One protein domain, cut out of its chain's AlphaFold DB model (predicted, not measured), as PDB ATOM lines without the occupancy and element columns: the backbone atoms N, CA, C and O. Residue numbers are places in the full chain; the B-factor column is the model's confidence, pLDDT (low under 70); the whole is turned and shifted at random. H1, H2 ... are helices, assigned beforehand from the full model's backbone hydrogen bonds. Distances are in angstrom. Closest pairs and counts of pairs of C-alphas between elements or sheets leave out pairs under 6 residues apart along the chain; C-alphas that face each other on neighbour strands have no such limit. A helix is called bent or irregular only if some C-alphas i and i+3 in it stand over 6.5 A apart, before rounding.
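What this domain is: This is residues 2 to 118 of the 394 residues of an uncharacterized protein of Periophthalmus magnuspinnatus (UniProt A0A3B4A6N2). Look first for H5, the longest helix by residues, bent into an L whose arms H5a and H5b pack on H2; H3, near the middle, packs crosswise on H1, H2 and H5a. H4 and H7 lie more loosely on the side away from H2, H6 sits beyond H5b, and residues 112 to 118 of H7 stick out. The printed part has 117 residues with seven named helices, H1 to H7 in order, and no named strand: all helix, compact, radius of gyration of the C-alphas 13.7 A, spans 36 by 33 by 31 A.

Where its parts are: Find C-alpha 66 at (271.912, 370.283, 304.287), where H5, residues 66 to 88, begins; by its hydrogen bonds it was assigned as one helix, but it is bent, with C-alphas 78 and 81 7.2 A apart. H5a is residues 66 to 78, 18.1 A; H5b is 81 to 88, irregular, with C-alphas 81 and 84 6.6 A apart. H1 is 2 to 11, H2 13 to 25 and 17.7 A long, H3 36 to 46, and H4 48 to 62, irregular, with C-alphas 50 and 53 9.3 A apart. H6 is 94 to 98; H7, 101 to 118, runs 26.1 A to C-alpha 118 at (276.343, 361.697, 316.672).

How they stand to each other: H5a and H5b stand about perpendicular, at 88 degrees. The closest C-alphas of touching pairs are Phe 23 and Phe 72 for H2 and H5a, 6.9 A; Val 19 and Val 84 for H2 and H5b, 6.3 A; Leu 16 and Tyr 38 for H2 and H3, 6.3 A; Met 37 and Gln 69 for H3 and H5a, 7.2 A; Cys 9 and Tyr 42 for H1 and H3, 6.1 A. H4 and H3 are close but not clearly touching, as are H7 and H5a, and H6 and H5b. Every O i to N i+4 pair is within hydrogen-bond range in H1, H3, H5a and H6; the counts are 7 of 9 in H2, 8 of 11 in H4, 3 of 4 in H5b and 13 of 14 in H7.

The domain as a whole: The two farthest C-alphas, Asp 93 and Cys 117, are 37.9 A apart. The printed part has no cut and no long link. Mean pLDDT of the printed part is 70.1; low stretches include residues 27 to 35 and 90 to 118.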
ATOM      1  N   ILE A   2     288.325 378.163 294.255       77.69
ATOM      2  CA  ILE A   2     287.008 377.985 293.600       77.69
ATOM      3  C   ILE A   2     287.162 377.704 292.097       77.69
ATOM      4  O   ILE A   2     286.569 376.754 291.603       77.69
ATOM      5  N   LEU A   3     288.002 378.469 291.391       82.25
ATOM      6  CA  LEU A   3     288.278 378.238 289.965       82.25
ATOM      7  C   LEU A   3     288.913 376.865 289.713       82.25
ATOM      8  O   LEU A   3     288.482 376.169 288.804       82.25
ATOM      9  N   ASP A   4     289.845 376.439 290.566       79.38
ATOM     10  CA  ASP A   4     290.470 375.111 290.474       79.38
ATOM     11  C   ASP A   4     289.447 373.993 290.726       79.38
ATOM     12  O   ASP A   4     289.459 372.966 290.059       79.38
ATOM     13  N   THR A   5     288.504 374.220 291.648       81.56
ATOM     14  CA  THR A   5     287.410 373.282 291.938       81.56
ATOM     15  C   THR A   5     286.472 373.156 290.741       81.56
ATOM     16  O   THR A   5     286.082 372.051 290.377       81.56
ATOM     17  N   VAL A   6     286.124 374.278 290.104       82.88
ATOM     18  CA  VAL A   6     285.267 374.299 288.913       82.88
ATOM     19  C   VAL A   6     285.981 373.667 287.713       82.88
ATOM     20  O   VAL A   6     285.374 372.849 287.027       82.88
ATOM     21  N   SER A   7     287.266 373.976 287.490       83.56
ATOM     22  CA  SER A   7     288.086 373.353 286.435       83.56
ATOM     23  C   SER A   7     288.158 371.844 286.625       83.56
ATOM     24  O   SER A   7     287.838 371.082 285.717       83.56
ATOM     25  N   GLY A   8     288.440 371.400 287.848       82.69
ATOM     26  CA  GLY A   8     288.484 369.985 288.183       82.69
ATOM     27  C   GLY A   8     287.142 369.263 288.024       82.69
ATOM     28  O   GLY A   8     287.106 368.120 287.570       82.69
ATOM     29  N   CYS A   9     286.017 369.932 288.305       83.25
ATOM     30  CA  CYS A   9     284.687 369.382 288.018       83.25
ATOM     31  C   CYS A   9     284.439 369.185 286.514       83.25
ATOM     32  O   CYS A   9     283.698 368.279 286.133       83.25
ATOM     33  N   ILE A  10     285.028 370.032 285.663       83.62
ATOM     34  CA  ILE A  10     284.927 369.928 284.202       83.62
ATOM     35  C   ILE A  10     285.842 368.811 283.686       83.62
ATOM     36  O   ILE A  10     285.401 367.986 282.890       83.62
ATOM     37  N   GLU A  11     287.080 368.738 284.177       82.75
ATOM     38  CA  GLU A  11     288.068 367.721 283.792       82.75
ATOM     39  C   GLU A  11     287.625 366.304 284.180       82.75
ATOM     40  O   GLU A  11     287.698 365.376 283.374       82.75
ATOM     41  N   HIS A  12     287.081 366.138 285.387       80.31
ATOM     42  CA  HIS A  12     286.596 364.851 285.892       80.31
ATOM     43  C   HIS A  12     285.091 364.645 285.679       80.31
ATOM     44  O   HIS A  12     284.488 363.758 286.289       80.31
ATOM     45  N   LYS A  13     284.465 365.427 284.791       82.69
ATOM     46  CA  LYS A  13     283.022 365.366 284.531       82.69
ATOM     47  C   LYS A  13     282.500 363.946 284.250       82.69
ATOM     48  O   LYS A  13     281.502 363.594 284.875       82.69
ATOM     49  N   PRO A  14     283.148 363.095 283.423       80.81
ATOM     50  CA  PRO A  14     282.651 361.741 283.157       80.81
ATOM     51  C   PRO A  14     282.568 360.870 284.417       80.81
ATOM     52  O   PRO A  14     281.628 360.100 284.589       80.81
ATOM     53  N   LEU A  15     283.532 361.026 285.329       80.25
ATOM     54  CA  LEU A  15     283.595 360.297 286.594       80.25
ATOM     55  C   LEU A  15     282.493 360.753 287.557       80.25
ATOM     56  O   LEU A  15     281.813 359.930 288.178       80.25
ATOM     57  N   LEU A  16     282.298 362.070 287.648       84.12
ATOM     58  CA  LEU A  16     281.294 362.683 288.512       84.12
ATOM     59  C   LEU A  16     279.872 362.425 287.995       84.12
ATOM     60  O   LEU A  16     278.987 362.133 288.798       84.12
ATOM     61  N   ASP A  17     279.656 362.455 286.675       83.75
ATOM     62  CA  ASP A  17     278.362 362.179 286.033       83.75
ATOM     63  C   ASP A  17     277.836 360.784 286.404       83.75
ATOM     64  O   ASP A  17     276.639 360.614 286.627       83.75
ATOM     65  N   ILE A  18     278.707 359.781 286.549       82.62
ATOM     66  CA  ILE A  18     278.311 358.421 286.958       82.62
ATOM     67  C   ILE A  18     277.753 358.419 288.378       82.62
ATOM     68  O   ILE A  18     276.690 357.857 288.627       82.62
ATOM     69  N   VAL A  19     278.453 359.056 289.314       83.12
ATOM     70  CA  VAL A  19     278.035 359.112 290.720       83.12
ATOM     71  C   VAL A  19     276.738 359.892 290.865       83.12
ATOM     72  O   VAL A  19     275.804 359.442 291.528       83.12
ATOM     73  N   VAL A  20     276.675 361.057 290.223       84.25
ATOM     74  CA  VAL A  20     275.526 361.955 290.297       84.25
ATOM     75  C   VAL A  20     274.306 361.315 289.624       84.25
ATOM     76  O   VAL A  20     273.225 361.304 290.208       84.25
ATOM     77  N   SER A  21     274.467 360.688 288.453       82.19
ATOM     78  CA  SER A  21     273.372 359.977 287.774       82.19
ATOM     79  C   SER A  21     272.887 358.744 288.540       82.19
ATOM     80  O   SER A  21     271.685 358.485 288.581       82.19
ATOM     81  N   LEU A  22     273.789 357.995 289.183       82.81
ATOM     82  CA  LEU A  22     273.421 356.878 290.053       82.81
ATOM     83  C   LEU A  22     272.637 357.349 291.278       82.81
ATOM     84  O   LEU A  22     271.655 356.707 291.646       82.81
ATOM     85  N   PHE A  23     273.031 358.477 291.871       83.06
ATOM     86  CA  PHE A  23     272.305 359.060 292.992       83.06
ATOM     87  C   PHE A  23     270.884 359.445 292.589       83.06
ATOM     88  O   PHE A  23     269.946 358.993 293.232       83.06
ATOM     89  N   TYR A  24     270.694 360.186 291.493       80.88
ATOM     90  CA  TYR A  24     269.350 360.581 291.038       80.88
ATOM     91  C   TYR A  24     268.479 359.413 290.556       80.88
ATOM     92  O   TYR A  24     267.264 359.549 290.452       80.88
ATOM     93  N   ARG A  25     269.075 358.252 290.268       77.69
ATOM     94  CA  ARG A  25     268.335 357.019 289.977       77.69
ATOM     95  C   ARG A  25     267.957 356.240 291.242       77.69
ATOM     96  O   ARG A  25     267.135 355.330 291.166       77.69
ATOM     97  N   SER A  26     268.545 356.579 292.391       74.50
ATOM     98  CA  SER A  26     268.217 355.981 293.683       74.50
ATOM     99  C   SER A  26     266.848 356.473 294.176       74.50
ATOM    100  O   SER A  26     266.552 357.667 294.046       74.50
ATOM    101  N   PRO A  27     266.027 355.600 294.800       60.62
ATOM    102  CA  PRO A  27     264.742 355.980 295.401       60.62
ATOM    103  C   PRO A  27     264.879 357.011 296.536       60.62
ATOM    104  O   PRO A  27     263.895 357.613 296.951       60.62
ATOM    105  N   GLU A  28     266.099 357.219 297.030       61.59
ATOM    106  CA  GLU A  28     266.439 358.185 298.075       61.59
ATOM    107  C   GLU A  28     266.718 359.605 297.551       61.59
ATOM    108  O   GLU A  28     266.996 360.507 298.341       61.59
ATOM    109  N   SER A  29     266.676 359.830 296.235       59.59
ATOM    110  CA  SER A  29     267.022 361.130 295.660       59.59
ATOM    111  C   SER A  29     265.883 362.146 295.722       59.59
ATOM    112  O   SER A  29     264.710 361.847 295.503       59.59
ATOM    113  N   VAL A  30     266.248 363.395 296.016       59.88
ATOM    114  CA  VAL A  30     265.339 364.544 295.987       59.88
ATOM    115  C   VAL A  30     265.512 365.258 294.647       59.88
ATOM    116  O   VAL A  30     266.636 365.456 294.187       59.88
ATOM    117  N   SER A  31     264.396 365.651 294.025       56.69
ATOM    118  CA  SER A  31     264.366 366.404 292.764       56.69
ATOM    119  C   SER A  31     264.948 367.807 292.957       56.69
ATOM    120  O   SER A  31     264.236 368.759 293.272       56.69
ATOM    121  N   GLN A  32     266.263 367.932 292.813       55.25
ATOM    122  CA  GLN A  32     266.921 369.219 292.640       55.25
ATOM    123  C   GLN A  32     268.227 369.004 291.881       55.25
ATOM    124  O   GLN A  32     269.180 368.440 292.414       55.25
ATOM    125  N   SER A  33     268.227 369.381 290.601       54.25
ATOM    126  CA  SER A  33     269.386 369.377 289.705       54.25
ATOM    127  C   SER A  33     270.310 370.532 290.083       54.25
ATOM    128  O   SER A  33     270.282 371.594 289.459       54.25
ATOM    129  N   ASP A  34     271.134 370.330 291.105       62.72
ATOM    130  CA  ASP A  34     272.059 371.362 291.539       62.72
ATOM    131  C   ASP A  34     273.485 371.006 291.129       62.72
ATOM    132  O   ASP A  34     274.037 369.968 291.504       62.72
ATOM    133  N   PHE A  35     274.135 371.949 290.442       68.12
ATOM    134  CA  PHE A  35     275.584 371.964 290.230       68.12
ATOM    135  C   PHE A  35     276.363 371.750 291.539       68.12
ATOM    136  O   PHE A  35     277.497 371.277 291.507       68.12
ATOM    137  N   SER A  36     275.758 372.040 292.697       76.88
ATOM    138  CA  SER A  36     276.340 371.778 294.013       76.88
ATOM    139  C   SER A  36     276.714 370.304 294.223       76.88
ATOM    140  O   SER A  36     277.727 370.049 294.866       76.88
ATOM    141  N   MET A  37     276.000 369.339 293.624       80.12
ATOM    142  CA  MET A  37     276.333 367.911 293.745       80.12
ATOM    143  C   MET A  37     277.660 367.569 293.074       80.12
ATOM    144  O   MET A  37     278.450 366.819 293.637       80.12
ATOM    145  N   TYR A  38     277.952 368.170 291.919       84.12
ATOM    146  CA  TYR A  38     279.229 367.978 291.230       84.12
ATOM    147  C   TYR A  38     280.398 368.519 292.044       84.12
ATOM    148  O   TYR A  38     281.399 367.829 292.209       84.12
ATOM    149  N   HIS A  39     280.232 369.706 292.628       83.44
ATOM    150  CA  HIS A  39     281.251 370.311 293.481       83.44
ATOM    151  C   HIS A  39     281.457 369.501 294.765       83.44
ATOM    152  O   HIS A  39     282.591 369.230 295.140       83.44
ATOM    153  N   VAL A  40     280.379 369.060 295.423       82.50
ATOM    154  CA  VAL A  40     280.468 368.213 296.624       82.50
ATOM    155  C   VAL A  40     281.120 366.872 296.292       82.50
ATOM    156  O   VAL A  40     282.006 366.436 297.021       82.50
ATOM    157  N   CYS A  41     280.740 366.237 295.183       83.62
ATOM    158  CA  CYS A  41     281.313 364.978 294.714       83.62
ATOM    159  C   CYS A  41     282.817 365.120 294.436       83.62
ATOM    160  O   CYS A  41     283.621 364.376 294.992       83.62
ATOM    161  N   TYR A  42     283.205 366.145 293.675       84.88
ATOM    162  CA  TYR A  42     284.600 366.429 293.353       84.88
ATOM    163  C   TYR A  42     285.439 366.723 294.601       84.88
ATOM    164  O   TYR A  42     286.500 366.134 294.791       84.88
ATOM    165  N   LEU A  43     284.937 367.565 295.509       82.69
ATOM    166  CA  LEU A  43     285.621 367.871 296.766       82.69
ATOM    167  C   LEU A  43     285.763 366.637 297.666       82.69
ATOM    168  O   LEU A  43     286.773 366.499 298.351       82.69
ATOM    169  N   THR A  44     284.777 365.735 297.656       78.31
ATOM    170  CA  THR A  44     284.803 364.494 298.450       78.31
ATOM    171  C   THR A  44     285.814 363.493 297.899       78.31
ATOM    172  O   THR A  44     286.501 362.828 298.665       78.31
ATOM    173  N   ILE A  45     285.909 363.382 296.576       76.19
ATOM    174  CA  ILE A  45     286.742 362.378 295.914       76.19
ATOM    175  C   ILE A  45     288.196 362.850 295.787       76.19
ATOM    176  O   ILE A  45     289.108 362.069 296.021       76.19
ATOM    177  N   CYS A  46     288.422 364.115 295.422       74.56
ATOM    178  CA  CYS A  46     289.750 364.623 295.057       74.56
ATOM    179  C   CYS A  46     290.419 365.470 296.149       74.56
ATOM    180  O   CYS A  46     291.638 365.607 296.147       74.56
ATOM    181  N   PHE A  47     289.650 366.052 297.075       71.75
ATOM    182  CA  PHE A  47     290.173 367.039 298.029       71.75
ATOM    183  C   PHE A  47     289.884 366.729 299.499       71.75
ATOM    184  O   PHE A  47     290.281 367.509 300.364       71.75
ATOM    185  N   LEU A  48     289.228 365.612 299.825       71.31
ATOM    186  CA  LEU A  48     288.824 365.323 301.203       71.31
ATOM    187  C   LEU A  48     290.025 365.088 302.133       71.31
ATOM    188  O   LEU A  48     289.988 365.536 303.282       71.31
ATOM    189  N   ASP A  49     291.096 364.473 301.625       65.88
ATOM    190  CA  ASP A  49     292.351 364.269 302.365       65.88
ATOM    191  C   ASP A  49     293.114 365.591 302.577       65.88
ATOM    192  O   ASP A  49     293.530 365.918 303.687       65.88
ATOM    193  N   GLN A  50     293.187 366.432 301.541       70.69
ATOM    194  CA  GLN A  50     293.899 367.715 301.591       70.69
ATOM    195  C   GLN A  50     293.163 368.795 302.404       70.69
ATOM    196  O   GLN A  50     293.796 369.624 303.057       70.69
ATOM    197  N   LEU A  51     291.825 368.814 302.372       71.81
ATOM    198  CA  LEU A  51     291.001 369.786 303.103       71.81
ATOM    199  C   LEU A  51     290.780 369.383 304.565       71.81
ATOM    200  O   LEU A  51     290.623 370.245 305.432       71.81
ATOM    201  N   GLY A  52     290.716 368.080 304.842       70.81
ATOM    202  CA  GLY A  52     290.327 367.545 306.138       70.81
ATOM    203  C   GLY A  52     288.841 367.750 306.474       70.81
ATOM    204  O   GLY A  52     288.163 368.684 306.038       70.81
ATOM    205  N   LEU A  53     288.318 366.875 307.339       68.44
ATOM    206  CA  LEU A  53     286.883 366.776 307.655       68.44
ATOM    207  C   LEU A  53     286.248 368.068 308.209       68.44
ATOM    208  O   LEU A  53     285.061 368.310 307.989       68.44
ATOM    209  N   LYS A  54     287.008 368.894 308.942       70.19
ATOM    210  CA  LYS A  54     286.494 370.138 309.552       70.19
ATOM    211  C   LYS A  54     286.257 371.236 308.508       70.19
ATOM    212  O   LYS A  54     285.192 371.856 308.502       70.19
ATOM    213  N   CYS A  55     287.225 371.458 307.621       73.25
ATOM    214  CA  CYS A  55     287.113 372.459 306.560       73.25
ATOM    215  C   CYS A  55     286.115 371.995 305.497       73.25
ATOM    216  O   CYS A  55     285.241 372.766 305.111       73.25
ATOM    217  N   PHE A  56     286.159 370.709 305.127       78.81
ATOM    218  CA  PHE A  56     285.172 370.092 304.244       78.81
ATOM    219  C   PHE A  56     283.739 370.272 304.765       78.81
ATOM    220  O   PHE A  56     282.879 370.775 304.048       78.81
ATOM    221  N   GLY A  57     283.487 369.951 306.041       71.44
ATOM    222  CA  GLY A  57     282.166 370.125 306.649       71.44
ATOM    223  C   GLY A  57     281.680 371.578 306.634       71.44
ATOM    224  O   GLY A  57     280.504 371.820 306.378       71.44
ATOM    225  N   SER A  58     282.578 372.543 306.842       76.62
ATOM    226  CA  SER A  58     282.250 373.977 306.798       76.62
ATOM    227  C   SER A  58     281.893 374.439 305.377       76.62
ATOM    228  O   SER A  58     280.921 375.170 305.188       76.62
ATOM    229  N   ILE A  59     282.629 373.957 304.369       76.81
ATOM    230  CA  ILE A  59     282.375 374.250 302.952       76.81
ATOM    231  C   ILE A  59     281.042 373.636 302.511       76.81
ATOM    232  O   ILE A  59     280.195 374.346 301.977       76.81
ATOM    233  N   VAL A  60     280.795 372.357 302.803       74.69
ATOM    234  CA  VAL A  60     279.527 371.691 302.453       74.69
ATOM    235  C   VAL A  60     278.337 372.370 303.136       74.69
ATOM    236  O   VAL A  60     277.311 372.588 302.500       74.69
ATOM    237  N   GLN A  61     278.475 372.793 304.397       72.62
ATOM    238  CA  GLN A  61     277.424 373.543 305.096       72.62
ATOM    239  C   GLN A  61     277.115 374.899 304.447       72.62
ATOM    240  O   GLN A  61     275.960 375.326 304.477       72.62
ATOM    241  N   SER A  62     278.111 375.553 303.843       75.38
ATOM    242  CA  SER A  62     277.932 376.828 303.136       75.38
ATOM    243  C   SER A  62     277.231 376.692 301.774       75.38
ATOM    244  O   SER A  62     276.643 377.658 301.299       75.38
ATOM    245  N   LEU A  63     277.215 375.490 301.180       69.81
ATOM    246  CA  LEU A  63     276.612 375.208 299.867       69.81
ATOM    247  C   LEU A  63     275.079 375.024 299.901       69.81
ATOM    248  O   LEU A  63     274.476 374.730 298.874       69.81
ATOM    249  N   GLY A  64     274.425 375.187 301.055       60.66
ATOM    250  CA  GLY A  64     273.017 375.608 301.093       60.66
ATOM    251  C   GLY A  64     271.896 374.557 301.082       60.66
ATOM    252  O   GLY A  64     270.745 374.961 301.213       60.66
ATOM    253  N   VAL A  65     272.133 373.239 301.039       59.47
ATOM    254  CA  VAL A  65     271.033 372.239 301.101       59.47
ATOM    255  C   VAL A  65     271.429 371.039 301.964       59.47
ATOM    256  O   VAL A  65     271.733 369.948 301.485       59.47
ATOM    257  N   ARG A  66     271.389 371.239 303.290       63.69
ATOM    258  CA  ARG A  66     271.912 370.283 304.287       63.69
ATOM    259  C   ARG A  66     271.356 368.866 304.154       63.69
ATOM    260  O   ARG A  66     272.098 367.916 304.368       63.69
ATOM    261  N   LYS A  67     270.070 368.699 303.826       68.81
ATOM    262  CA  LYS A  67     269.447 367.364 303.754       68.81
ATOM    263  C   LYS A  67     269.901 366.587 302.517       68.81
ATOM    264  O   LYS A  67     270.384 365.472 302.666       68.81
ATOM    265  N   VAL A  68     269.819 367.202 301.336       73.38
ATOM    266  CA  VAL A  68     270.180 366.557 300.062       73.38
ATOM    267  C   VAL A  68     271.677 366.270 300.006       73.38
ATOM    268  O   VAL A  68     272.066 365.170 299.644       73.38
ATOM    269  N   GLN A  69     272.522 367.197 300.466       73.38
ATOM    270  CA  GLN A  69     273.976 367.000 300.511       73.38
ATOM    271  C   GLN A  69     274.376 365.901 301.503       73.38
ATOM    272  O   GLN A  69     275.250 365.095 301.202       73.38
ATOM    273  N   THR A  70     273.717 365.815 302.664       72.62
ATOM    274  CA  THR A  70     273.980 364.730 303.627       72.62
ATOM    275  C   THR A  70     273.546 363.377 303.066       72.62
ATOM    276  O   THR A  70     274.280 362.405 303.200       72.62
ATOM    277  N   GLN A  71     272.390 363.311 302.403       75.56
ATOM    278  CA  GLN A  71     271.893 362.083 301.780       75.56
ATOM    279  C   GLN A  71     272.758 361.657 300.588       75.56
ATOM    280  O   GLN A  71     273.075 360.481 300.455       75.56
ATOM    281  N   PHE A  72     273.227 362.618 299.791       81.06
ATOM    282  CA  PHE A  72     274.193 362.392 298.720       81.06
ATOM    283  C   PHE A  72     275.522 361.851 299.250       81.06
ATOM    284  O   PHE A  72     276.029 360.869 298.723       81.06
ATOM    285  N   LEU A  73     276.071 362.441 300.315       78.44
ATOM    286  CA  LEU A  73     277.310 361.956 300.925       78.44
ATOM    287  C   LEU A  73     277.134 360.556 301.521       78.44
ATOM    288  O   LEU A  73     277.990 359.703 301.313       78.44
ATOM    289  N   LEU A  74     276.017 360.287 302.203       76.44
ATOM    290  CA  LEU A  74     275.696 358.949 302.711       76.44
ATOM    291  C   LEU A  74     275.593 357.921 301.580       76.44
ATOM    292  O   LEU A  74     276.160 356.833 301.691       76.44
ATOM    293  N   PHE A  75     274.925 358.277 300.482       83.44
ATOM    294  CA  PHE A  75     274.848 357.446 299.287       83.44
ATOM    295  C   PHE A  75     276.233 357.206 298.685       83.44
ATOM    296  O   PHE A  75     276.578 356.057 298.413       83.44
ATOM    297  N   LEU A  76     277.024 358.269 298.510       80.81
ATOM    298  CA  LEU A  76     278.363 358.207 297.943       80.81
ATOM    299  C   LEU A  76     279.218 357.252 298.766       80.81
ATOM    300  O   LEU A  76     279.641 356.236 298.240       80.81
ATOM    301  N   PHE A  77     279.374 357.491 300.066       76.19
ATOM    302  CA  PHE A  77     280.190 356.648 300.940       76.19
ATOM    303  C   PHE A  77     279.721 355.185 301.003       76.19
ATOM    304  O   PHE A  77     280.555 354.287 301.082       76.19
ATOM    305  N   SER A  78     278.415 354.927 300.915       73.88
ATOM    306  CA  SER A  78     277.877 353.558 300.968       73.88
ATOM    307  C   SER A  78     278.023 352.791 299.650       73.88
ATOM    308  O   SER A  78     278.115 351.567 299.663       73.88
ATOM    309  N   ASN A  79     278.050 353.492 298.512       73.25
ATOM    310  CA  ASN A  79     278.061 352.883 297.176       73.25
ATOM    311  C   ASN A  79     279.397 353.049 296.433       73.25
ATOM    312  O   ASN A  79     279.569 352.490 295.347       73.25
ATOM    313  N   LEU A  80     280.349 353.791 297.011       71.94
ATOM    314  CA  LEU A  80     281.663 354.080 296.428       71.94
ATOM    315  C   LEU A  80     282.476 352.810 296.166       71.94
ATOM    316  O   LEU A  80     283.117 352.699 295.127       71.94
ATOM    317  N   THR A  81     282.417 351.841 297.082       65.31
ATOM    318  CA  THR A  81     283.182 350.582 297.037       65.31
ATOM    319  C   THR A  81     282.481 349.451 296.280       65.31
ATOM    320  O   THR A  81     283.056 348.378 296.118       65.31
ATOM    321  N   THR A  82     281.240 349.662 295.830       71.81
ATOM    322  CA  THR A  82     280.413 348.630 295.190       71.81
ATOM    323  C   THR A  82     279.984 349.074 293.792       71.81
ATOM    324  O   THR A  82     280.666 348.780 292.811       71.81
ATOM    325  N   LEU A  83     278.893 349.834 293.691       69.25
ATOM    326  CA  LEU A  83     278.249 350.197 292.426       69.25
ATOM    327  C   LEU A  83     279.016 351.265 291.643       69.25
ATOM    328  O   LEU A  83     279.047 351.241 290.413       69.25
ATOM    329  N   VAL A  84     279.619 352.224 292.345       72.62
ATOM    330  CA  VAL A  84     280.385 353.302 291.705       72.62
ATOM    331  C   VAL A  84     281.706 352.757 291.163       72.62
ATOM    332  O   VAL A  84     282.064 353.051 290.023       72.62
ATOM    333  N   GLN A  85     282.385 351.903 291.934       70.25
ATOM    334  CA  GLN A  85     283.643 351.279 291.530       70.25
ATOM    335  C   GLN A  85     283.479 350.414 290.273       70.25
ATOM    336  O   GLN A  85     284.284 350.532 289.351       70.25
ATOM    337  N   GLU A  86     282.444 349.573 290.211       73.44
ATOM    338  CA  GLU A  86     282.182 348.718 289.046       73.44
ATOM    339  C   GLU A  86     282.020 349.545 287.762       73.44
ATOM    340  O   GLU A  86     282.595 349.215 286.725       73.44
ATOM    341  N   LYS A  87     281.317 350.682 287.845       75.94
ATOM    342  CA  LYS A  87     281.134 351.582 286.701       75.94
ATOM    343  C   LYS A  87     282.383 352.384 286.343       75.94
ATOM    344  O   LYS A  87     282.599 352.651 285.166       75.94
ATOM    345  N   TRP A  88     283.209 352.759 287.319       78.12
ATOM    346  CA  TRP A  88     284.470 353.462 287.060       78.12
ATOM    347  C   TRP A  88     285.524 352.565 286.412       78.12
ATOM    348  O   TRP A  88     286.226 353.025 285.515       78.12
ATOM    349  N   MET A  89     285.579 351.282 286.783       70.25
ATOM    350  CA  MET A  89     286.467 350.301 286.140       70.25
ATOM    351  C   MET A  89     286.096 350.003 284.677       70.25
ATOM    352  O   MET A  89     286.901 349.425 283.956       70.25
ATOM    353  N   GLY A  90     284.899 350.394 284.226       69.75
ATOM    354  CA  GLY A  90     284.503 350.320 282.817       69.75
ATOM    355  C   GLY A  90     284.932 351.523 281.968       69.75
ATOM    356  O   GLY A  90     284.766 351.481 280.754       69.75
ATOM    357  N   ILE A  91     285.430 352.603 282.586       66.94
ATOM    358  CA  ILE A  91     285.718 353.888 281.915       66.94
ATOM    359  C   ILE A  91     287.180 354.317 282.095       66.94
ATOM    360  O   ILE A  91     287.732 354.968 281.212       66.94
ATOM    361  N   TYR A  92     287.820 353.931 283.202       66.50
ATOM    362  CA  TYR A  92     289.230 354.200 283.483       66.50
ATOM    363  C   TYR A  92     289.998 352.900 283.725       66.50
ATOM    364  O   TYR A  92     289.446 351.936 284.259       66.50
ATOM    365  N   ASP A  93     291.291 352.906 283.393       67.19
ATOM    366  CA  ASP A  93     292.189 351.786 283.669       67.19
ATOM    367  C   ASP A  93     292.212 351.440 285.162       67.19
ATOM    368  O   ASP A  93     292.202 352.314 286.039       67.19
ATOM    369  N   ALA A  94     292.288 350.139 285.451       57.88
ATOM    370  CA  ALA A  94     292.243 349.602 286.808       57.88
ATOM    371  C   ALA A  94     293.302 350.229 287.736       57.88
ATOM    372  O   ALA A  94     293.047 350.402 288.928       57.88
ATOM    373  N   GLU A  95     294.458 350.629 287.199       55.44
ATOM    374  CA  GLU A  95     295.530 351.294 287.949       55.44
ATOM    375  C   GLU A  95     295.134 352.694 288.446       55.44
ATOM    376  O   GLU A  95     295.458 353.070 289.575       55.44
ATOM    377  N   HIS A  96     294.378 353.454 287.648       58.03
ATOM    378  CA  HIS A  96     293.938 354.800 288.017       58.03
ATOM    379  C   HIS A  96     292.865 354.756 289.113       58.03
ATOM    380  O   HIS A  96     292.896 355.551 290.051       58.03
ATOM    381  N   VAL A  97     291.963 353.770 289.043       61.16
ATOM    382  CA  VAL A  97     290.912 353.537 290.049       61.16
ATOM    383  C   VAL A  97     291.497 352.976 291.354       61.16
ATOM    384  O   VAL A  97     291.027 353.311 292.443       61.16
ATOM    385  N   GLN A  98     292.554 352.157 291.284       55.81
ATOM    386  CA  GLN A  98     293.207 351.608 292.478       55.81
ATOM    387  C   GLN A  98     293.978 352.645 293.299       55.81
ATOM    388  O   GLN A  98     294.081 352.478 294.515       55.81
ATOM    389  N   LYS A  99     294.462 353.732 292.687       57.62
ATOM    390  CA  LYS A  99     295.167 354.803 293.405       57.62
ATOM    391  C   LYS A  99     294.303 355.448 294.497       57.62
ATOM    392  O   LYS A  99     294.829 355.853 295.523       57.62
ATOM    393  N   TRP A 100     292.985 355.504 294.305       58.47
ATOM    394  CA  TRP A 100     292.063 356.206 295.210       58.47
ATOM    395  C   TRP A 100     291.530 355.284 296.330       58.47
ATOM    396  O   TRP A 100     290.919 355.737 297.295       58.47
ATOM    397  N   ARG A 101     291.799 353.971 296.240       59.16
ATOM    398  CA  ARG A 101     291.319 352.921 297.157       59.16
ATOM    399  C   ARG A 101     291.744 353.103 298.629       59.16
ATOM    400  O   ARG A 101     290.864 353.010 299.483       59.16
ATOM    401  N   PRO A 102     293.029 353.306 298.977       58.91
ATOM    402  CA  PRO A 102     293.444 353.333 300.383       58.91
ATOM    403  C   PRO A 102     292.963 354.592 301.120       58.91
ATOM    404  O   PRO A 102     292.554 354.505 302.277       58.91
ATOM    405  N   GLU A 103     292.938 355.739 300.440       56.25
ATOM    406  CA  GLU A 103     292.519 357.033 300.997       56.25
ATOM    407  C   GLU A 103     291.012 357.042 301.312       56.25
ATOM    408  O   GLU A 103     290.592 357.449 302.396       56.25
ATOM    409  N   ILE A 104     290.195 356.487 300.411       58.22
ATOM    410  CA  ILE A 104     288.741 356.360 300.581       58.22
ATOM    411  C   ILE A 104     288.373 355.407 301.732       58.22
ATOM    412  O   ILE A 104     287.478 355.714 302.523       58.22
ATOM    413  N   ILE A 105     289.059 354.264 301.856       59.34
ATOM    414  CA  ILE A 105     288.802 353.285 302.929       59.34
ATOM    415  C   ILE A 105     289.172 353.874 304.298       59.34
ATOM    416  O   ILE A 105     288.384 353.768 305.239       59.34
ATOM    417  N   ALA A 106     290.306 354.576 304.397       62.03
ATOM    418  CA  ALA A 106     290.717 355.254 305.626       62.03
ATOM    419  C   ALA A 106     289.700 356.324 306.072       62.03
ATOM    420  O   ALA A 106     289.418 356.475 307.263       62.03
ATOM    421  N   LEU A 107     289.100 357.044 305.121       56.25
ATOM    422  CA  LEU A 107     288.063 358.041 305.396       56.25
ATOM    423  C   LEU A 107     286.729 357.408 305.822       56.25
ATOM    424  O   LEU A 107     286.086 357.914 306.748       56.25
ATOM    425  N   LEU A 108     286.330 356.283 305.216       57.94
ATOM    426  CA  LEU A 108     285.143 355.514 305.615       57.94
ATOM    427  C   LEU A 108     285.251 354.993 307.054       57.94
ATOM    428  O   LEU A 108     284.303 355.129 307.828       57.94
ATOM    429  N   GLU A 109     286.414 354.468 307.446       59.41
ATOM    430  CA  GLU A 109     286.663 353.999 308.814       59.41
ATOM    431  C   GLU A 109     286.616 355.149 309.832       59.41
ATOM    432  O   GLU A 109     285.959 355.043 310.872       59.41
ATOM    433  N   GLN A 110     287.227 356.297 309.521       53.41
ATOM    434  CA  GLN A 110     287.186 357.479 310.390       53.41
ATOM    435  C   GLN A 110     285.772 358.066 310.550       53.41
ATOM    436  O   GLN A 110     285.428 358.592 311.617       53.41
ATOM    437  N   LEU A 111     284.943 357.994 309.506       52.38
ATOM    438  CA  LEU A 111     283.556 358.456 309.536       52.38
ATOM    439  C   LEU A 111     282.630 357.472 310.257       52.38
ATOM    440  O   LEU A 111     281.777 357.922 311.023       52.38
ATOM    441  N   ALA A 112     282.831 356.161 310.108       52.06
ATOM    442  CA  ALA A 112     282.098 355.138 310.858       52.06
ATOM    443  C   ALA A 112     282.309 355.289 312.377       52.06
ATOM    444  O   ALA A 112     281.352 355.234 313.157       52.06
ATOM    445  N   VAL A 113     283.541 355.600 312.796       52.22
ATOM    446  CA  VAL A 113     283.873 355.893 314.200       52.22
ATOM    447  C   VAL A 113     283.138 357.145 314.700       52.22
ATOM    448  O   VAL A 113     282.596 357.140 315.805       52.22
ATOM    449  N   LYS A 114     283.033 358.212 313.892       48.53
ATOM    450  CA  LYS A 114     282.341 359.460 314.281       48.53
ATOM    451  C   LYS A 114     280.813 359.378 314.213       48.53
ATOM    452  O   LYS A 114     280.146 359.999 315.041       48.53
ATOM    453  N   ALA A 115     280.244 358.595 313.296       45.78
ATOM    454  CA  ALA A 115     278.799 358.370 313.189       45.78
ATOM    455  C   ALA A 115     278.224 357.684 314.443       45.78
ATOM    456  O   ALA A 115     277.102 357.982 314.857       45.78
ATOM    457  N   SER A 116     279.028 356.856 315.121       40.56
ATOM    458  CA  SER A 116     278.665 356.258 316.412       40.56
ATOM    459  C   SER A 116     278.487 357.290 317.543       40.56
ATOM    460  O   SER A 116     277.763 357.030 318.500       40.56
ATOM    461  N   CYS A 117     279.080 358.484 317.409       37.16
ATOM    462  CA  CYS A 117     279.074 359.542 318.424       37.16
ATOM    463  C   CYS A 117     277.921 360.555 318.234       37.16
ATOM    464  O   CYS A 117     277.429 361.136 319.198       37.16
ATOM    465  N   VAL A 118     277.423 360.735 317.003       32.09
ATOM    466  CA  VAL A 118     276.343 361.697 316.672       32.09
ATOM    467  C   VAL A 118     274.945 361.177 317.043       32.09
ATOM    468  O   VAL A 118     274.018 361.960 317.251       32.09
TER     469      VAL A 118